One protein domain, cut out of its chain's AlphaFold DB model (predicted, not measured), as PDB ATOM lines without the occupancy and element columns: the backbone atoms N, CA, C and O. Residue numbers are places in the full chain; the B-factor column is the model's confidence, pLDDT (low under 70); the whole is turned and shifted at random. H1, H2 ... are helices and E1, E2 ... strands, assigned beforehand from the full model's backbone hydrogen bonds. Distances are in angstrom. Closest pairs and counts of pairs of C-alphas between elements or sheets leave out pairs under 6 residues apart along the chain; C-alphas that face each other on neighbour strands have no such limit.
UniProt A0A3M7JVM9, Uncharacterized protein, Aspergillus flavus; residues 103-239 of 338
ATOM      1  N   THR A 103     256.997 371.966 249.769       63.66
ATOM      2  CA  THR A 103     256.620 373.384 249.865       63.66
ATOM      3  C   THR A 103     255.373 373.634 249.025       63.66
ATOM      4  O   THR A 103     255.337 373.289 247.847       63.66
ATOM      5  N   PHE A 104     254.335 374.210 249.635       62.81
ATOM      6  CA  PHE A 104     253.150 374.648 248.901       62.81
ATOM      7  C   PHE A 104     253.504 375.861 248.032       62.81
ATOM      8  O   PHE A 104     254.040 376.837 248.556       62.81
ATOM      9  N   THR A 105     253.226 375.792 246.730       70.44
ATOM     10  CA  THR A 105     253.506 376.874 245.766       70.44
ATOM     11  C   THR A 105     252.252 377.612 245.311       70.44
ATOM     12  O   THR A 105     252.366 378.667 244.691       70.44
ATOM     13  N   GLY A 106     251.067 377.086 245.630       65.31
ATOM     14  CA  GLY A 106     249.796 377.737 245.340       65.31
ATOM     15  C   GLY A 106     249.507 378.955 246.224       65.31
ATOM     16  O   GLY A 106     250.254 379.303 247.144       65.31
ATOM     17  N   HIS A 107     248.368 379.593 245.960       73.62
ATOM     18  CA  HIS A 107     247.883 380.711 246.764       73.62
ATOM     19  C   HIS A 107     247.226 380.188 248.054       73.62
ATOM     20  O   HIS A 107     246.352 379.315 248.002       73.62
ATOM     21  N   LEU A 108     247.682 380.680 249.214       73.94
ATOM     22  CA  LEU A 108     247.069 380.396 250.518       73.94
ATOM     23  C   LEU A 108     246.158 381.543 250.908       73.94
ATOM     24  O   LEU A 108     246.614 382.681 251.018       73.94
ATOM     25  N   GLU A 109     244.914 381.215 251.231       74.88
ATOM     26  CA  GLU A 109     243.965 382.194 251.746       74.88
ATOM     27  C   GLU A 109     243.480 381.811 253.145       74.88
ATOM     28  O   GLU A 109     243.217 380.639 253.423       74.88
ATOM     29  N   PRO A 110     243.359 382.774 254.070       71.50
ATOM     30  CA  PRO A 110     242.720 382.506 255.345       71.50
ATOM     31  C   PRO A 110     241.234 382.217 255.124       71.50
ATOM     32  O   PRO A 110     240.542 382.931 254.400       71.50
ATOM     33  N   TRP A 111     240.710 381.215 255.822       76.12
ATOM     34  CA  TRP A 111     239.282 380.928 255.862       76.12
ATOM     35  C   TRP A 111     238.608 381.883 256.847       76.12
ATOM     36  O   TRP A 111     238.258 381.521 257.971       76.12
ATOM     37  N   GLN A 112     238.462 383.138 256.421       70.62
ATOM     38  CA  GLN A 112     238.093 384.266 257.286       70.62
ATOM     39  C   GLN A 112     236.788 384.047 258.056       70.62
ATOM     40  O   GLN A 112     236.674 384.503 259.191       70.62
ATOM     41  N   ASN A 113     235.849 383.310 257.459       74.38
ATOM     42  CA  ASN A 113     234.540 383.019 258.034       74.38
ATOM     43  C   ASN A 113     234.389 381.560 258.486       74.38
ATOM     44  O   ASN A 113     233.267 381.074 258.570       74.38
ATOM     45  N   PHE A 114     235.480 380.827 258.741       76.06
ATOM     46  CA  PHE A 114     235.395 379.388 259.015       76.06
ATOM     47  C   PHE A 114     234.473 379.052 260.184       76.06
ATOM     48  O   PHE A 114     233.542 378.266 260.030       76.06
ATOM     49  N   GLN A 115     234.717 379.651 261.352       71.44
ATOM     50  CA  GLN A 115     233.924 379.356 262.545       71.44
ATOM     51  C   GLN A 115     232.462 379.745 262.330       71.44
ATOM     52  O   GLN A 115     231.559 379.041 262.762       71.44
ATOM     53  N   GLN A 116     232.225 380.827 261.595       69.75
ATOM     54  CA  GLN A 116     230.903 381.329 261.263       69.75
ATOM     55  C   GLN A 116     230.205 380.461 260.218       69.75
ATOM     56  O   GLN A 116     228.997 380.323 260.287       69.75
ATOM     57  N   GLU A 117     230.922 379.848 259.277       71.12
ATOM     58  CA  GLU A 117     230.374 378.875 258.329       71.12
ATOM     59  C   GLU A 117     230.041 377.548 259.020       71.12
ATOM     60  O   GLU A 117     228.976 376.985 258.763       71.12
ATOM     61  N   VAL A 118     230.917 377.076 259.920       72.00
ATOM     62  CA  VAL A 118     230.662 375.923 260.803       72.00
ATOM     63  C   VAL A 118     229.390 376.173 261.596       72.00
ATOM     64  O   VAL A 118     228.462 375.368 261.550       72.00
ATOM     65  N   ARG A 119     229.315 377.336 262.246       64.62
ATOM     66  CA  ARG A 119     228.133 377.792 262.969       64.62
ATOM     67  C   ARG A 119     226.940 377.913 262.046       64.62
ATOM     68  O   ARG A 119     225.947 377.321 262.373       64.62
ATOM     69  N   ALA A 120     227.016 378.567 260.890       58.00
ATOM     70  CA  ALA A 120     225.875 378.796 259.999       58.00
ATOM     71  C   ALA A 120     225.225 377.499 259.499       58.00
ATOM     72  O   ALA A 120     224.010 377.452 259.322       58.00
ATOM     73  N   VAL A 121     226.019 376.447 259.288       59.47
ATOM     74  CA  VAL A 121     225.500 375.105 258.983       59.47
ATOM     75  C   VAL A 121     224.812 374.470 260.190       59.47
ATOM     76  O   VAL A 121     223.871 373.701 260.011       59.47
ATOM     77  N   LEU A 122     225.270 374.780 261.401       61.31
ATOM     78  CA  LEU A 122     224.742 374.234 262.651       61.31
ATOM     79  C   LEU A 122     223.659 375.126 263.309       61.31
ATOM     80  O   LEU A 122     222.879 374.607 264.093       61.31
ATOM     81  N   ASN A 123     223.603 376.425 262.987       49.94
ATOM     82  CA  ASN A 123     222.811 377.529 263.551       49.94
ATOM     83  C   ASN A 123     222.986 378.823 262.693       49.94
ATOM     84  O   ASN A 123     224.046 379.455 262.719       49.94
ATOM     85  N   PRO A 124     221.974 379.277 261.928       42.28
ATOM     86  CA  PRO A 124     222.138 380.323 260.912       42.28
ATOM     87  C   PRO A 124     222.100 381.751 261.492       42.28
ATOM     88  O   PRO A 124     221.017 382.300 261.675       42.28
ATOM     89  N   SER A 125     223.250 382.401 261.746       37.41
ATOM     90  CA  SER A 125     223.368 383.874 261.906       37.41
ATOM     91  C   SER A 125     224.815 384.415 261.773       37.41
ATOM     92  O   SER A 125     225.779 383.686 261.963       37.41
ATOM     93  N   ARG A 126     224.921 385.698 261.367       39.94
ATOM     94  CA  ARG A 126     225.983 386.416 260.598       39.94
ATOM     95  C   ARG A 126     227.392 386.615 261.225       39.94
ATOM     96  O   ARG A 126     227.575 386.517 262.431       39.94
ATOM     97  N   ALA A 127     228.367 386.956 260.355       35.06
ATOM     98  CA  ALA A 127     229.831 386.844 260.526       35.06
ATOM     99  C   ALA A 127     230.648 388.157 260.698       35.06
ATOM    100  O   ALA A 127     230.165 389.214 260.302       35.06
ATOM    101  N   ASN A 128     231.886 388.054 261.241       32.72
ATOM    102  CA  ASN A 128     232.997 389.044 261.204       32.72
ATOM    103  C   ASN A 128     234.396 388.438 261.572       32.72
ATOM    104  O   ASN A 128     234.467 387.400 262.223       32.72
ATOM    105  N   ASN A 129     235.482 389.132 261.170       34.34
ATOM    106  CA  ASN A 129     236.859 388.697 260.781       34.34
ATOM    107  C   ASN A 129     237.950 388.379 261.860       34.34
ATOM    108  O   ASN A 129     237.995 389.044 262.892       34.34
ATOM    109  N   SER A 130     238.977 387.545 261.526       33.19
ATOM    110  CA  SER A 130     240.413 387.934 261.259       33.19
ATOM    111  C   SER A 130     241.576 386.925 261.596       33.19
ATOM    112  O   SER A 130     241.505 386.177 262.564       33.19
ATOM    113  N   ARG A 131     242.693 387.053 260.821       32.09
ATOM    114  CA  ARG A 131     244.155 386.691 260.986       32.09
ATOM    115  C   ARG A 131     244.746 385.312 260.558       32.09
ATOM    116  O   ARG A 131     244.068 384.298 260.530       32.09
ATOM    117  N   SER A 132     246.042 385.346 260.174       37.47
ATOM    118  CA  SER A 132     246.811 384.444 259.266       37.47
ATOM    119  C   SER A 132     248.064 383.805 259.913       37.47
ATOM    120  O   SER A 132     248.723 384.492 260.693       37.47
ATOM    121  N   TYR A 133     248.428 382.554 259.539       42.75
ATOM    122  CA  TYR A 133     249.712 381.884 259.870       42.75
ATOM    123  C   TYR A 133     250.206 380.797 258.859       42.75
ATOM    124  O   TYR A 133     249.478 379.882 258.495       42.75
ATOM    125  N   GLN A 134     251.504 380.909 258.513       44.09
ATOM    126  CA  GLN A 134     252.583 379.983 258.049       44.09
ATOM    127  C   GLN A 134     252.390 378.842 257.007       44.09
ATOM    128  O   GLN A 134     251.643 377.892 257.178       44.09
ATOM    129  N   HIS A 135     253.272 378.836 255.990       49.62
ATOM    130  CA  HIS A 135     253.173 378.138 254.689       49.62
ATOM    131  C   HIS A 135     253.759 376.700 254.576       49.62
ATOM    132  O   HIS A 135     253.595 376.059 253.541       49.62
ATOM    133  N   GLY A 136     254.448 376.158 255.590       52.09
ATOM    134  CA  GLY A 136     255.273 374.939 255.430       52.09
ATOM    135  C   GLY A 136     254.510 373.604 255.380       52.09
ATOM    136  O   GLY A 136     254.650 372.829 254.439       52.09
ATOM    137  N   HIS A 137     253.682 373.320 256.384       57.12
ATOM    138  CA  HIS A 137     252.968 372.036 256.499       57.12
ATOM    139  C   HIS A 137     251.795 371.895 255.513       57.12
ATOM    140  O   HIS A 137     251.372 370.785 255.188       57.12
ATOM    141  N   HIS A 138     251.324 373.025 254.984       65.50
ATOM    142  CA  HIS A 138     250.245 373.099 254.007       65.50
ATOM    143  C   HIS A 138     250.582 372.358 252.699       65.50
ATOM    144  O   HIS A 138     249.687 371.805 252.067       65.50
ATOM    145  N   GLY A 139     251.865 372.248 252.327       69.62
ATOM    146  CA  GLY A 139     252.284 371.582 251.084       69.62
ATOM    147  C   GLY A 139     252.002 370.081 251.054       69.62
ATOM    148  O   GLY A 139     251.595 369.543 250.026       69.62
ATOM    149  N   GLN A 140     252.162 369.391 252.183       76.75
ATOM    150  CA  GLN A 140     251.916 367.948 252.244       76.75
ATOM    151  C   GLN A 140     250.432 367.621 252.181       76.75
ATOM    152  O   GLN A 140     250.030 366.746 251.414       76.75
ATOM    153  N   ILE A 141     249.612 368.340 252.952       82.19
ATOM    154  CA  ILE A 141     248.167 368.137 252.894       82.19
ATOM    155  C   ILE A 141     247.618 368.551 251.528       82.19
ATOM    156  O   ILE A 141     246.823 367.807 250.965       82.19
ATOM    157  N   ALA A 142     248.111 369.641 250.929       80.50
ATOM    158  CA  ALA A 142     247.721 370.056 249.585       80.50
ATOM    159  C   ALA A 142     248.024 368.974 248.540       80.50
ATOM    160  O   ALA A 142     247.182 368.704 247.682       80.50
ATOM    161  N   ARG A 143     249.186 368.311 248.644       80.62
ATOM    162  CA  ARG A 143     249.567 367.189 247.776       80.62
ATOM    163  C   ARG A 143     248.647 365.989 247.959       80.62
ATOM    164  O   ARG A 143     248.235 365.397 246.966       80.62
ATOM    165  N   TYR A 144     248.321 365.619 249.197       83.00
ATOM    166  CA  TYR A 144     247.395 364.513 249.451       83.00
ATOM    167  C   TYR A 144     245.985 364.836 248.969       83.00
ATOM    168  O   TYR A 144     245.381 364.021 248.279       83.00
ATOM    169  N   MET A 145     245.486 366.035 249.257       84.69
ATOM    170  CA  MET A 145     244.176 366.478 248.796       84.69
ATOM    171  C   MET A 145     244.098 366.503 247.268       84.69
ATOM    172  O   MET A 145     243.126 366.008 246.714       84.69
ATOM    173  N   TRP A 146     245.140 366.976 246.577       81.12
ATOM    174  CA  TRP A 146     245.223 366.904 245.114       81.12
ATOM    175  C   TRP A 146     245.230 365.453 244.617       81.12
ATOM    176  O   TRP A 146     244.410 365.072 243.786       81.12
ATOM    177  N   LYS A 147     246.111 364.611 245.177       81.69
ATOM    178  CA  LYS A 147     246.287 363.208 244.765       81.69
ATOM    179  C   LYS A 147     245.014 362.378 244.932       81.69
ATOM    180  O   LYS A 147     244.740 361.519 244.103       81.69
ATOM    181  N   TYR A 148     244.276 362.607 246.013       82.31
ATOM    182  CA  TYR A 148     243.050 361.877 246.338       82.31
ATOM    183  C   TYR A 148     241.777 362.628 245.933       82.31
ATOM    184  O   TYR A 148     240.688 362.189 246.290       82.31
ATOM    185  N   GLN A 149     241.905 363.740 245.197       80.25
ATOM    186  CA  GLN A 149     240.786 364.566 244.728       80.25
ATOM    187  C   GLN A 149     239.832 364.987 245.862       80.25
ATOM    188  O   GLN A 149     238.610 364.968 245.727       80.25
ATOM    189  N   LEU A 150     240.401 365.355 247.011       85.94
ATOM    190  CA  LEU A 150     239.653 365.778 248.190       85.94
ATOM    191  C   LEU A 150     239.489 367.298 248.197       85.94
ATOM    192  O   LEU A 150     240.474 368.034 248.218       85.94
ATOM    193  N   LYS A 151     238.238 367.764 248.283       88.06
ATOM    194  CA  LYS A 151     237.931 369.186 248.506       88.06
ATOM    195  C   LYS A 151     238.289 369.641 249.916       88.06
ATOM    196  O   LYS A 151     238.800 370.741 250.090       88.06
ATOM    197  N   TYR A 152     238.007 368.809 250.915       91.00
ATOM    198  CA  TYR A 152     238.152 369.137 252.334       91.00
ATOM    199  C   TYR A 152     239.190 368.246 253.000       91.00
ATOM    200  O   TYR A 152     239.338 367.074 252.656       91.00
ATOM    201  N   GLY A 153     239.885 368.802 253.981       91.06
ATOM    202  CA  GLY A 153     240.848 368.086 254.795       91.06
ATOM    203  C   GLY A 153     241.048 368.777 256.131       91.06
ATOM    204  O   GLY A 153     240.484 369.834 256.408       91.06
ATOM    205  N   PHE A 154     241.871 368.175 256.972       92.38
ATOM    206  CA  PHE A 154     242.330 368.800 258.198       92.38
ATOM    207  C   PHE A 154     243.728 368.296 258.533       92.38
ATOM    208  O   PHE A 154     244.121 367.186 258.173       92.38
ATOM    209  N   MET A 155     244.471 369.126 259.241       88.25
ATOM    210  CA  MET A 155     245.725 368.780 259.876       88.25
ATOM    211  C   MET A 155     245.531 368.893 261.369       88.25
ATOM    212  O   MET A 155     244.958 369.861 261.857       88.25
ATOM    213  N   THR A 156     246.043 367.926 262.107       87.50
ATOM    214  CA  THR A 156     245.982 367.961 263.559       87.50
ATOM    215  C   THR A 156     247.355 367.657 264.125       87.50
ATOM    216  O   THR A 156     248.099 366.828 263.599       87.50
ATOM    217  N   ASN A 157     247.704 368.370 265.184       83.12
ATOM    218  CA  ASN A 157     248.688 367.922 266.150       83.12
ATOM    219  C   ASN A 157     247.959 367.690 267.483       83.12
ATOM    220  O   ASN A 157     246.783 368.012 267.620       83.12
ATOM    221  N   TYR A 158     248.649 367.154 268.489       78.00
ATOM    222  CA  TYR A 158     248.022 366.850 269.781       78.00
ATOM    223  C   TYR A 158     247.366 368.053 270.480       78.00
ATOM    224  O   TYR A 158     246.547 367.851 271.366       78.00
ATOM    225  N   LYS A 159     247.732 369.287 270.111       77.00
ATOM    226  CA  LYS A 159     247.231 370.519 270.728       77.00
ATOM    227  C   LYS A 159     246.192 371.237 269.874       77.00
ATOM    228  O   LYS A 159     245.253 371.788 270.432       77.00
ATOM    229  N   TYR A 160     246.354 371.235 268.552       86.19
ATOM    230  CA  TYR A 160     245.584 372.060 267.630       86.19
ATOM    231  C   TYR A 160     245.170 371.300 266.376       86.19
ATOM    232  O   TYR A 160     245.942 370.519 265.819       86.19
ATOM    233  N   THR A 161     243.982 371.621 265.874       90.12
ATOM    234  CA  THR A 161     243.479 371.170 264.577       90.12
ATOM    235  C   THR A 161     243.231 372.367 263.665       90.12
ATOM    236  O   THR A 161     242.628 373.355 264.074       90.12
ATOM    237  N   ILE A 162     243.708 372.279 262.427       89.06
ATOM    238  CA  ILE A 162     243.496 373.245 261.348       89.06
ATOM    239  C   ILE A 162     242.703 372.533 260.259       89.06
ATOM    240  O   ILE A 162     243.117 371.485 259.767       89.06
ATOM    241  N   PHE A 163     241.575 373.097 259.862       92.06
ATOM    242  CA  PHE A 163     240.757 372.594 258.767       92.06
ATOM    243  C   PHE A 163     241.140 373.306 257.479       92.06
ATOM    244  O   PHE A 163     241.462 374.491 257.489       92.06
ATOM    245  N   VAL A 164     241.117 372.593 256.360       90.69
ATOM    246  CA  VAL A 164     241.503 373.129 255.055       90.69
ATOM    247  C   VAL A 164     240.474 372.763 253.993       90.69
ATOM    248  O   VAL A 164     239.857 371.695 254.045       90.69
ATOM    249  N   ARG A 165     240.307 373.637 253.001       90.69
ATOM    250  CA  ARG A 165     239.542 373.351 251.788       90.69
ATOM    251  C   ARG A 165     240.264 373.848 250.546       90.69
ATOM    252  O   ARG A 165     240.982 374.840 250.601       90.69
ATOM    253  N   GLN A 166     240.049 373.177 249.427       87.31
ATOM    254  CA  GLN A 166     240.408 373.690 248.112       87.31
ATOM    255  C   GLN A 166     239.223 374.466 247.539       87.31
ATOM    256  O   GLN A 166     238.085 373.990 247.587       87.31
ATOM    257  N   ASP A 167     239.488 375.660 247.018       85.06
ATOM    258  CA  ASP A 167     238.461 376.545 246.468       85.06
ATOM    259  C   ASP A 167     238.931 377.199 245.165       85.06
ATOM    260  O   ASP A 167     240.132 377.289 244.912       85.06
ATOM    261  N   LEU A 168     237.989 377.628 244.326       81.56
ATOM    262  CA  LEU A 168     238.283 378.347 243.085       81.56
ATOM    263  C   LEU A 168     237.949 379.822 243.271       81.56
ATOM    264  O   LEU A 168     236.776 380.190 243.325       81.56
ATOM    265  N   VAL A 169     238.978 380.661 243.325       76.62
ATOM    266  CA  VAL A 169     238.826 382.110 243.468       76.62
ATOM    267  C   VAL A 169     238.999 382.768 242.102       76.62
ATOM    268  O   VAL A 169     239.937 382.429 241.377       76.62
ATOM    269  N   PRO A 170     238.099 383.677 241.702       75.75
ATOM    270  CA  PRO A 170     238.283 384.447 240.485       75.75
ATOM    271  C   PRO A 170     239.425 385.451 240.652       75.75
ATOM    272  O   PRO A 170     239.453 386.231 241.602       75.75
ATOM    273  N   VAL A 171     240.364 385.438 239.711       75.75
ATOM    274  CA  VAL A 171     241.520 386.332 239.676       75.75
ATOM    275  C   VAL A 171     241.480 387.124 238.380       75.75
ATOM    276  O   VAL A 171     241.420 386.562 237.283       75.75
ATOM    277  N   ALA A 172     241.490 388.449 238.512       75.88
ATOM    278  CA  ALA A 172     241.549 389.348 237.372       75.88
ATOM    279  C   ALA A 172     242.940 389.274 236.728       75.88
ATOM    280  O   ALA A 172     243.960 389.442 237.394       75.88
ATOM    281  N   THR A 173     242.966 389.031 235.424       76.44
ATOM    282  CA  THR A 173     244.166 389.078 234.587       76.44
ATOM    283  C   THR A 173     243.956 390.082 233.461       76.44
ATOM    284  O   THR A 173     242.817 390.407 233.121       76.44
ATOM    285  N   ASP A 174     245.041 390.527 232.829       77.81
ATOM    286  CA  ASP A 174     244.989 391.439 231.675       77.81
ATOM    287  C   ASP A 174     244.130 390.886 230.515       77.81
ATOM    288  O   ASP A 174     243.624 391.638 229.686       77.81
ATOM    289  N   SER A 175     243.940 389.563 230.469       76.62
ATOM    290  CA  SER A 175     243.134 388.829 229.484       76.62
ATOM    291  C   SER A 175     241.700 388.492 229.932       76.62
ATOM    292  O   SER A 175     240.985 387.824 229.187       76.62
ATOM    293  N   GLY A 176     241.272 388.916 231.127       78.25
ATOM    294  CA  GLY A 176     239.952 388.619 231.698       78.25
ATOM    295  C   GLY A 176     240.006 387.904 233.054       78.25
ATOM    296  O   GLY A 176     241.037 387.871 233.722       78.25
ATOM    297  N   GLU A 177     238.883 387.335 233.485       75.38
ATOM    298  CA  GLU A 177     238.759 386.641 234.773       75.38
ATOM    299  C   GLU A 177     239.137 385.159 234.635       75.38
ATOM    300  O   GLU A 177     238.520 384.413 233.873       75.38
ATOM    301  N   VAL A 178     240.156 384.721 235.379       75.06
ATOM    302  CA  VAL A 178     240.596 383.320 235.421       75.06
ATOM    303  C   VAL A 178     240.347 382.769 236.818       75.06
ATOM    304  O   VAL A 178     240.673 383.407 237.814       75.06
ATOM    305  N   LYS A 179     239.779 381.564 236.919       76.00
ATOM    306  CA  LYS A 179     239.616 380.886 238.212       76.00
ATOM    307  C   LYS A 179     240.941 380.264 238.641       76.00
ATOM    308  O   LYS A 179     241.454 379.380 237.958       76.00
ATOM    309  N   GLN A 180     241.465 380.691 239.782       73.38
ATOM    310  CA  GLN A 180     242.657 380.127 240.397       73.38
ATOM    311  C   GLN A 180     242.264 379.187 241.539       73.38
ATOM    312  O   GLN A 180     241.434 379.527 242.379       73.38
ATOM    313  N   LEU A 181     242.875 377.999 241.580       76.75
ATOM    314  CA  LEU A 181     242.746 377.109 242.730       76.75
ATOM    315  C   LEU A 181     243.552 377.682 243.894       76.75
ATOM    316  O   LEU A 181     244.738 377.984 243.747       76.75
ATOM    317  N   VAL A 182     242.915 377.794 245.050       81.94
ATOM    318  CA  VAL A 182     243.530 378.262 246.290       81.94
ATOM    319  C   VAL A 182     243.298 377.236 247.392       81.94
ATOM    320  O   VAL A 182     242.310 376.495 247.379       81.94
ATOM    321  N   LEU A 183     244.226 377.165 248.345       83.19
ATOM    322  CA  LEU A 183     244.037 376.373 249.554       83.19
ATOM    323  C   LEU A 183     243.658 377.321 250.690       83.19
ATOM    324  O   LEU A 183     244.439 378.185 251.088       83.19
ATOM    325  N   VAL A 184     242.445 377.143 251.196       86.38
ATOM    326  CA  VAL A 184     241.865 377.959 252.255       86.38
ATOM    327  C   VAL A 184     241.993 377.219 253.586       86.38
ATOM    328  O   VAL A 184     241.681 376.029 253.644       86.38
ATOM    329  N   TYR A 185     242.442 377.880 254.656       87.12
ATOM    330  CA  TYR A 185     242.697 377.235 255.958       87.12
ATOM    331  C   TYR A 185     242.024 377.950 257.137       87.12
ATOM    332  O   TYR A 185     241.964 379.177 257.184       87.12
ATOM    333  N   SER A 186     241.526 377.193 258.114       86.88
ATOM    334  CA  SER A 186     240.935 377.735 259.338       86.88
ATOM    335  C   SER A 186     241.993 378.268 260.308       86.88
ATOM    336  O   SER A 186     243.141 377.819 260.283       86.88
ATOM    337  N   PRO A 187     241.609 379.129 261.265       84.38
ATOM    338  CA  PRO A 187     242.409 379.326 262.468       84.38
ATOM    339  C   PRO A 187     242.674 377.982 263.179       84.38
ATOM    340  O   PRO A 187     241.834 377.076 263.086       84.38
ATOM    341  N   PRO A 188     243.805 377.829 263.892       86.62
ATOM    342  CA  PRO A 188     244.040 376.671 264.746       86.62
ATOM    343  C   PRO A 188     242.988 376.594 265.857       86.62
ATOM    344  O   PRO A 188     242.753 377.575 266.557       86.62
ATOM    345  N   ILE A 189     242.381 375.424 266.028       86.75
ATOM    346  CA  ILE A 189     241.381 375.149 267.066       86.75
ATOM    347  C   ILE A 189     242.005 374.222 268.097       86.75
ATOM    348  O   ILE A 189     242.527 373.170 267.718       86.75
ATOM    349  N   SER A 190     241.971 374.599 269.378       88.62
ATOM    350  CA  SER A 190     242.521 373.756 270.442       88.62
ATOM    351  C   SER A 190     241.752 372.437 270.556       88.62
ATOM    352  O   SER A 190     240.542 372.379 270.343       88.62
ATOM    353  N   HIS A 191     242.448 371.352 270.887       85.12
ATOM    354  CA  HIS A 191     241.840 370.027 271.056       85.12
ATOM    355  C   HIS A 191     240.744 369.985 272.141       85.12
ATOM    356  O   HIS A 191     239.834 369.160 272.059       85.12
ATOM    357  N   ASP A 192     240.837 370.870 273.131       86.69
ATOM    358  CA  ASP A 192     239.931 371.050 274.263       86.69
ATOM    359  C   ASP A 192     239.018 372.280 274.116       86.69
ATOM    360  O   ASP A 192     238.285 372.610 275.049       86.69
ATOM    361  N   GLU A 193     239.027 372.935 272.948       86.50
ATOM    362  CA  GLU A 193     238.171 374.087 272.668       86.50
ATOM    363  C   GLU A 193     236.697 373.695 272.831       86.50
ATOM    364  O   GLU A 193     236.189 372.790 272.155       86.50
ATOM    365  N   GLN A 194     236.004 374.383 273.737       87.06
ATOM    366  CA  GLN A 194     234.573 374.194 273.938       87.06
ATOM    367  C   GLN A 194     233.788 375.086 272.985       87.06
ATOM    368  O   GLN A 194     234.200 376.205 272.683       87.06
ATOM    369  N   SER A 195     232.642 374.587 272.524       85.12
ATOM    370  CA  SER A 195     231.710 375.400 271.749       85.12
ATOM    371  C   SER A 195     231.076 376.443 272.653       85.12
ATOM    372  O   SER A 195     230.460 376.095 273.662       85.12
ATOM    373  N   ILE A 196     231.233 377.714 272.300       80.00
ATOM    374  CA  ILE A 196     230.586 378.821 273.000       80.00
ATOM    375  C   ILE A 196     229.707 379.546 271.999       80.00
ATOM    376  O   ILE A 196     230.215 380.233 271.112       80.00
ATOM    377  N   ASP A 197     228.392 379.423 272.147       68.88
ATOM    378  CA  ASP A 197     227.419 380.119 271.307       68.88
ATOM    379  C   ASP A 197     227.632 381.644 271.290       68.88
ATOM    380  O   ASP A 197     228.346 382.224 272.108       68.88
ATOM    381  N   HIS A 198     226.968 382.330 270.358       58.00
ATOM    382  CA  HIS A 198     227.070 383.782 270.139       58.00
ATOM    383  C   HIS A 198     226.715 384.677 271.351       58.00
ATOM    384  O   HIS A 198     226.769 385.896 271.227       58.00
ATOM    385  N   GLY A 199     226.360 384.101 272.505       54.88
ATOM    386  CA  GLY A 199     226.190 384.819 273.769       54.88
ATOM    387  C   GLY A 199     227.483 385.017 274.572       54.88
ATOM    388  O   GLY A 199     227.479 385.779 275.535       54.88
ATOM    389  N   GLY A 200     228.580 384.344 274.205       57.19
ATOM    390  CA  GLY A 200     229.879 384.510 274.859       57.19
ATOM    391  C   GLY A 200     230.687 385.704 274.327       57.19
ATOM    392  O   GLY A 200     230.488 386.125 273.187       57.19
ATOM    393  N   PRO A 201     231.648 386.228 275.113       61.28
ATOM    394  CA  PRO A 201     232.492 387.360 274.711       61.28
ATOM    395  C   PRO A 201     233.355 387.059 273.474       61.28
ATOM    396  O   PRO A 201     233.676 387.969 272.712       61.28
ATOM    397  N   THR A 202     233.691 385.787 273.244       68.31
ATOM    398  CA  THR A 202     234.373 385.313 272.034       68.31
ATOM    399  C   THR A 202     233.718 384.018 271.554       68.31
ATOM    400  O   THR A 202     233.860 382.994 272.223       68.31
ATOM    401  N   PRO A 203     232.991 384.028 270.426       72.94
ATOM    402  CA  PRO A 203     232.444 382.801 269.867       72.94
ATOM    403  C   PRO A 203     233.578 381.833 269.486       72.94
ATOM    404  O   PRO A 203     234.475 382.215 268.742       72.94
ATOM    405  N   SER A 204     233.515 380.590 269.971       84.06
ATOM    406  CA  SER A 204     234.431 379.488 269.639       84.06
ATOM    407  C   SER A 204     233.693 378.235 269.145       84.06
ATOM    408  O   SER A 204     232.543 377.979 269.503       84.06
ATOM    409  N   VAL A 205     234.340 377.434 268.302       87.50
ATOM    410  CA  VAL A 205     233.809 376.148 267.818       87.50
ATOM    411  C   VAL A 205     234.730 375.022 268.258       87.50
ATOM    412  O   VAL A 205     235.951 375.157 268.213       87.50
ATOM    413  N   SER A 206     234.148 373.899 268.658       91.06
ATOM    414  CA  SER A 206     234.897 372.701 269.020       91.06
ATOM    415  C   SER A 206     235.378 371.938 267.783       91.06
ATOM    416  O   SER A 206     234.753 371.959 266.718       91.06
ATOM    417  N   VAL A 207     236.448 371.149 267.937       90.75
ATOM    418  CA  VAL A 207     236.945 370.259 266.868       90.75
ATOM    419  C   VAL A 207     235.847 369.314 266.367       90.75
ATOM    420  O   VAL A 207     235.759 369.043 265.168       90.75
ATOM    421  N   ARG A 208     234.979 368.823 267.264       88.88
ATOM    422  CA  ARG A 208     233.888 367.903 266.909       88.88
ATOM    423  C   ARG A 208     232.863 368.564 265.987       88.88
ATOM    424  O   ARG A 208     232.455 367.942 265.009       88.88
ATOM    425  N   GLU A 209     232.469 369.803 266.263       85.62
ATOM    426  CA  GLU A 209     231.544 370.551 265.399       85.62
ATOM    427  C   GLU A 209     232.150 370.821 264.030       85.62
ATOM    428  O   GLU A 209     231.482 370.645 263.015       85.62
ATOM    429  N   CYS A 210     233.434 371.172 263.983       90.31
ATOM    430  CA  CYS A 210     234.132 371.375 262.722       90.31
ATOM    431  C   CYS A 210     234.194 370.092 261.883       90.31
ATOM    432  O   CYS A 210     233.955 370.139 260.677       90.31
ATOM    433  N   MET A 211     234.441 368.934 262.503       92.06
ATOM    434  CA  MET A 211     234.398 367.637 261.812       92.06
ATOM    435  C   MET A 211     233.003 367.343 261.245       92.06
ATOM    436  O   MET A 211     232.882 366.942 260.087       92.06
ATOM    437  N   LEU A 212     231.946 367.584 262.027       87.69
ATOM    438  CA  LEU A 212     230.561 367.421 261.571       87.69
ATOM    439  C   LEU A 212     230.232 368.366 260.410       87.69
ATOM    440  O   LEU A 212     229.644 367.941 259.416       87.69
ATOM    441  N   TYR A 213     230.665 369.623 260.496       89.44
ATOM    442  CA  TYR A 213     230.528 370.599 259.421       89.44
ATOM    443  C   TYR A 213     231.203 370.121 258.126       89.44
ATOM    444  O   TYR A 213     230.565 370.141 257.072       89.44
ATOM    445  N   LEU A 214     232.442 369.614 258.199       89.94
ATOM    446  CA  LEU A 214     233.137 369.045 257.038       89.94
ATOM    447  C   LEU A 214     232.347 367.888 256.417       89.94
ATOM    448  O   LEU A 214     232.221 367.835 255.197       89.94
ATOM    449  N   MET A 215     231.783 366.992 257.234       86.25
ATOM    450  CA  MET A 215     230.971 365.871 256.745       86.25
ATOM    451  C   MET A 215     229.697 366.332 256.027       86.25
ATOM    452  O   MET A 215     229.293 365.729 255.029       86.25
ATOM    453  N   VAL A 216     229.042 367.385 256.527       84.56
ATOM    454  CA  VAL A 216     227.860 367.971 255.877       84.56
ATOM    455  C   VAL A 216     228.259 368.617 254.555       84.56
ATOM    456  O   VAL A 216     227.663 368.316 253.519       84.56
ATOM    457  N   LYS A 217     229.310 369.441 254.561       86.44
ATOM    458  CA  LYS A 217     229.800 370.124 253.362       86.44
ATOM    459  C   LYS A 217     230.290 369.166 252.291       86.44
ATOM    460  O   LYS A 217     229.897 369.312 251.141       86.44
ATOM    461  N   SER A 218     231.030 368.121 252.649       84.81
ATOM    462  CA  SER A 218     231.482 367.113 251.683       84.81
ATOM    463  C   SER A 218     230.328 366.370 251.003       84.81
ATOM    464  O   SER A 218     230.497 365.839 249.912       84.81
ATOM    465  N   ARG A 219     229.150 366.295 251.642       82.62
ATOM    466  CA  ARG A 219     227.951 365.684 251.047       82.62
ATOM    467  C   ARG A 219     227.186 366.632 250.132       82.62
ATOM    468  O   ARG A 219     226.543 366.139 249.207       82.62
ATOM    469  N   GLN A 220     227.202 367.929 250.435       82.31
ATOM    470  CA  GLN A 220     226.552 368.981 249.649       82.31
ATOM    471  C   GLN A 220     227.373 369.299 248.395       82.31
ATOM    472  O   GLN A 220     226.837 369.336 247.291       82.31
ATOM    473  N   ASP A 221     228.687 369.408 248.556       80.19
ATOM    474  CA  ASP A 221     229.624 369.796 247.508       80.19
ATOM    475  C   ASP A 221     230.105 368.565 246.723       80.19
ATOM    476  O   ASP A 221     231.298 368.268 246.658       80.19
ATOM    477  N   ARG A 222     229.157 367.821 246.134       66.44
ATOM    478  CA  ARG A 222     229.457 366.633 245.306       66.44
ATOM    479  C   ARG A 222     230.184 366.984 244.010       66.44
ATOM    480  O   ARG A 222     230.919 366.161 243.478       66.44
ATOM    481  N   GLU A 223     229.980 368.203 243.524       66.25
ATOM    482  CA  GLU A 223     230.575 368.744 242.303       66.25
ATOM    483  C   GLU A 223     231.819 369.575 242.642       66.25
ATOM    484  O   GLU A 223     231.901 370.771 242.371       66.25
ATOM    485  N   PHE A 224     232.803 368.959 243.297       61.91
ATOM    486  CA  PHE A 224     234.150 369.521 243.313       61.91
ATOM    487  C   PHE A 224     234.916 368.956 242.121       61.91
ATOM    488  O   PHE A 224     234.891 367.735 241.940       61.91
ATOM    489  N   PRO A 225     235.554 369.790 241.283       57.78
ATOM    490  CA  PRO A 225     236.116 369.311 240.033       57.78
ATOM    491  C   PRO A 225     237.153 368.214 240.295       57.78
ATOM    492  O   PRO A 225     238.216 368.451 240.863       57.78
ATOM    493  N   SER A 226     236.845 367.013 239.805       50.03
ATOM    494  CA  SER A 226     237.763 365.873 239.681       50.03
ATOM    495  C   SER A 226     238.856 366.111 238.632       50.03
ATOM    496  O   SER A 226     239.769 365.302 238.470       50.03
ATOM    497  N   GLN A 227     238.785 367.235 237.918       49.12
ATOM    498  CA  GLN A 227     239.758 367.663 236.928       49.12
ATOM    499  C   GLN A 227     240.495 368.877 237.481       49.12
ATOM    500  O   GLN A 227     240.076 370.022 237.320       49.12
ATOM    501  N   SER A 228     241.591 368.614 238.189       50.12
ATOM    502  CA  SER A 228     242.545 369.662 238.522       50.12
ATOM    503  C   SER A 228     243.112 370.213 237.213       50.12
ATOM    504  O   SER A 228     243.869 369.536 236.523       50.12
ATOM    505  N   TYR A 229     242.731 371.438 236.858       57.34
ATOM    506  CA  TYR A 229     243.283 372.167 235.712       57.34
ATOM    507  C   TYR A 229     244.761 372.558 235.910       57.34
ATOM    508  O   TYR A 229     245.361 373.164 235.027       57.34
ATOM    509  N   ILE A 230     245.343 372.233 237.070       61.47
ATOM    510  CA  ILE A 230     246.681 372.634 237.494       61.47
ATOM    511  C   ILE A 230     247.531 371.372 237.643       61.47
ATOM    512  O   ILE A 230     247.173 370.445 238.377       61.47
ATOM    513  N   ALA A 231     248.662 371.334 236.937       67.56
ATOM    514  CA  ALA A 231     249.631 370.259 237.088       67.56
ATOM    515  C   ALA A 231     250.140 370.220 238.538       67.56
ATOM    516  O   ALA A 231     250.313 371.261 239.169       67.56
ATOM    517  N   LEU A 232     250.402 369.027 239.080       67.25
ATOM    518  CA  LEU A 232     250.859 368.883 240.467       67.25
ATOM    519  C   LEU A 232     252.099 369.742 240.767       67.25
ATOM    520  O   LEU A 232     252.186 370.303 241.856       67.25
ATOM    521  N   ASP A 233     253.004 369.882 239.798       69.38
ATOM    522  CA  ASP A 233     254.231 370.677 239.927       69.38
ATOM    523  C   ASP A 233     253.968 372.188 240.046       69.38
ATOM    524  O   ASP A 233     254.760 372.900 240.659       69.38
ATOM    525  N   ASP A 234     252.836 372.670 239.522       67.44
ATOM    526  CA  ASP A 234     252.383 374.056 239.684       67.44
ATOM    527  C   ASP A 234     251.659 374.258 241.034       67.44
ATOM    528  O   ASP A 234     251.553 375.377 241.538       67.44
ATOM    529  N   TRP A 235     251.183 373.172 241.655       68.88
ATOM    530  CA  TRP A 235     250.427 373.191 242.911       68.88
ATOM    531  C   TRP A 235     251.305 373.005 244.157       68.88
ATOM    532  O   TRP A 235     251.102 373.658 245.188       68.88
ATOM    533  N   VAL A 236     252.282 372.103 244.082       70.38
ATOM    534  CA  VAL A 236     253.182 371.753 245.181       70.38
ATOM    535  C   VAL A 236     254.568 371.434 244.631       70.38
ATOM    536  O   VAL A 236     254.709 370.578 243.764       70.38
ATOM    537  N   HIS A 237     255.609 372.026 245.218       71.50
ATOM    538  CA  HIS A 237     256.986 371.733 244.834       71.50
ATOM    539  C   HIS A 237     257.653 370.760 245.815       71.50
ATOM    540  O   HIS A 237     257.724 371.001 247.028       71.50
ATOM    541  N   ASP A 238     258.147 369.642 245.282       59.59
ATOM    542  CA  ASP A 238     258.910 368.650 246.033       59.59
ATOM    543  C   ASP A 238     260.405 368.982 245.944       59.59
ATOM    544  O   ASP A 238     260.989 368.993 244.860       59.59
ATOM    545  N   LYS A 239     261.058 369.264 247.078       54.78
ATOM    546  CA  LYS A 239     262.487 369.622 247.062       54.78
ATOM    547  C   LYS A 239     263.392 368.442 246.677       54.78
ATOM    548  O   LYS A 239     264.549 368.661 246.330       54.78
TER     549      LYS A 239
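What this domain is: This is residues 103 to 239 of the 338 residues of an uncharacterized protein of Aspergillus flavus (UniProt A0A3M7JVM9). A strongly twisted sheet of four strands is the middle of three layers, with H2 crossing one face and H3 running along the strands on the other. E3 and E4 make its longest hairpin, H1 packs on H3, and the two ends of the printed part come together where residues 103 to 104 pair with E5, next to H2 and H4. The 137 printed residues hold four named helices and five named strands in the order E1 H1 H2 E2 E3 E4 H3 H4 E5, class mixed. The sheet order is E1 E4 E3 E2, mixed, with E2, E3 and E4 a meander, each strand the antiparallel neighbour of the one before. The whole is compact, with a radius of gyration of the C-alphas of 15.7 A and spans of 47 by 34 by 28 A.

How they stand to each other: E1, residues 107 to 110, is an edge strand, parallel to E4, residues 176 to 185; N 183 and O 107 are 3.0 A apart, within hydrogen-bond range. H1, residues 114 to 122, touches residues 209 to 213 of H3, residues 207 to 220; the closest C-alphas, of Val 118 and Tyr 213, are 5.5 A apart, and the lines are only just about perpendicular at 70.3 degrees. H2, residues 138 to 147, is on the sheet at a height of 8.9 A, over E3, residues 160 to 173, and only just not over E4 or E2, residues 152 to 156, each with 2 of its C-alphas; it runs across the strands, at 74 degrees to E3 on the local plane. E2 and E3 are an antiparallel hairpin, with N 155 and O 162 at 2.8 A. E3 and E4 are another, with N 169 and O 180 at 2.9 A. H3, on the opposite face from H2 at a height of 10.0 A, lies over E3 and E2 and runs along the strands, at 11 degrees to E2 on the local plane. H4, residues 232 to 235, touches H2; the closest C-alphas, of Trp 146 and Leu 232, are 7.6 A apart. E5, residues 236 to 238, pairs with no named strand. Every O i to N i+4 pair is within hydrogen-bond range in H1, H2 and H3; H4 is too short for one.

Where its parts are: E1 begins at C-alpha 107 (247.883, 380.711, 246.764). E3 is 37.2 A long and bends by 53 degrees at residue 166; E4 is 26.9 A, H3 20.2 A and H2 14.1 A. E5 ends at C-alpha 238 (258.910, 368.650, 246.033).

The domain as a whole: The C-alphas farthest apart, of Ser 175 and Asp 192, are 48.3 A apart. The printed part has no cut. The links H1 to H2, E4 to H3 and H3 to H4 are long. Confidence is low, with pLDDT under 70, in 47 residues, among them 119 to 139 and 222 to 235; the mean of the printed part is 73.0.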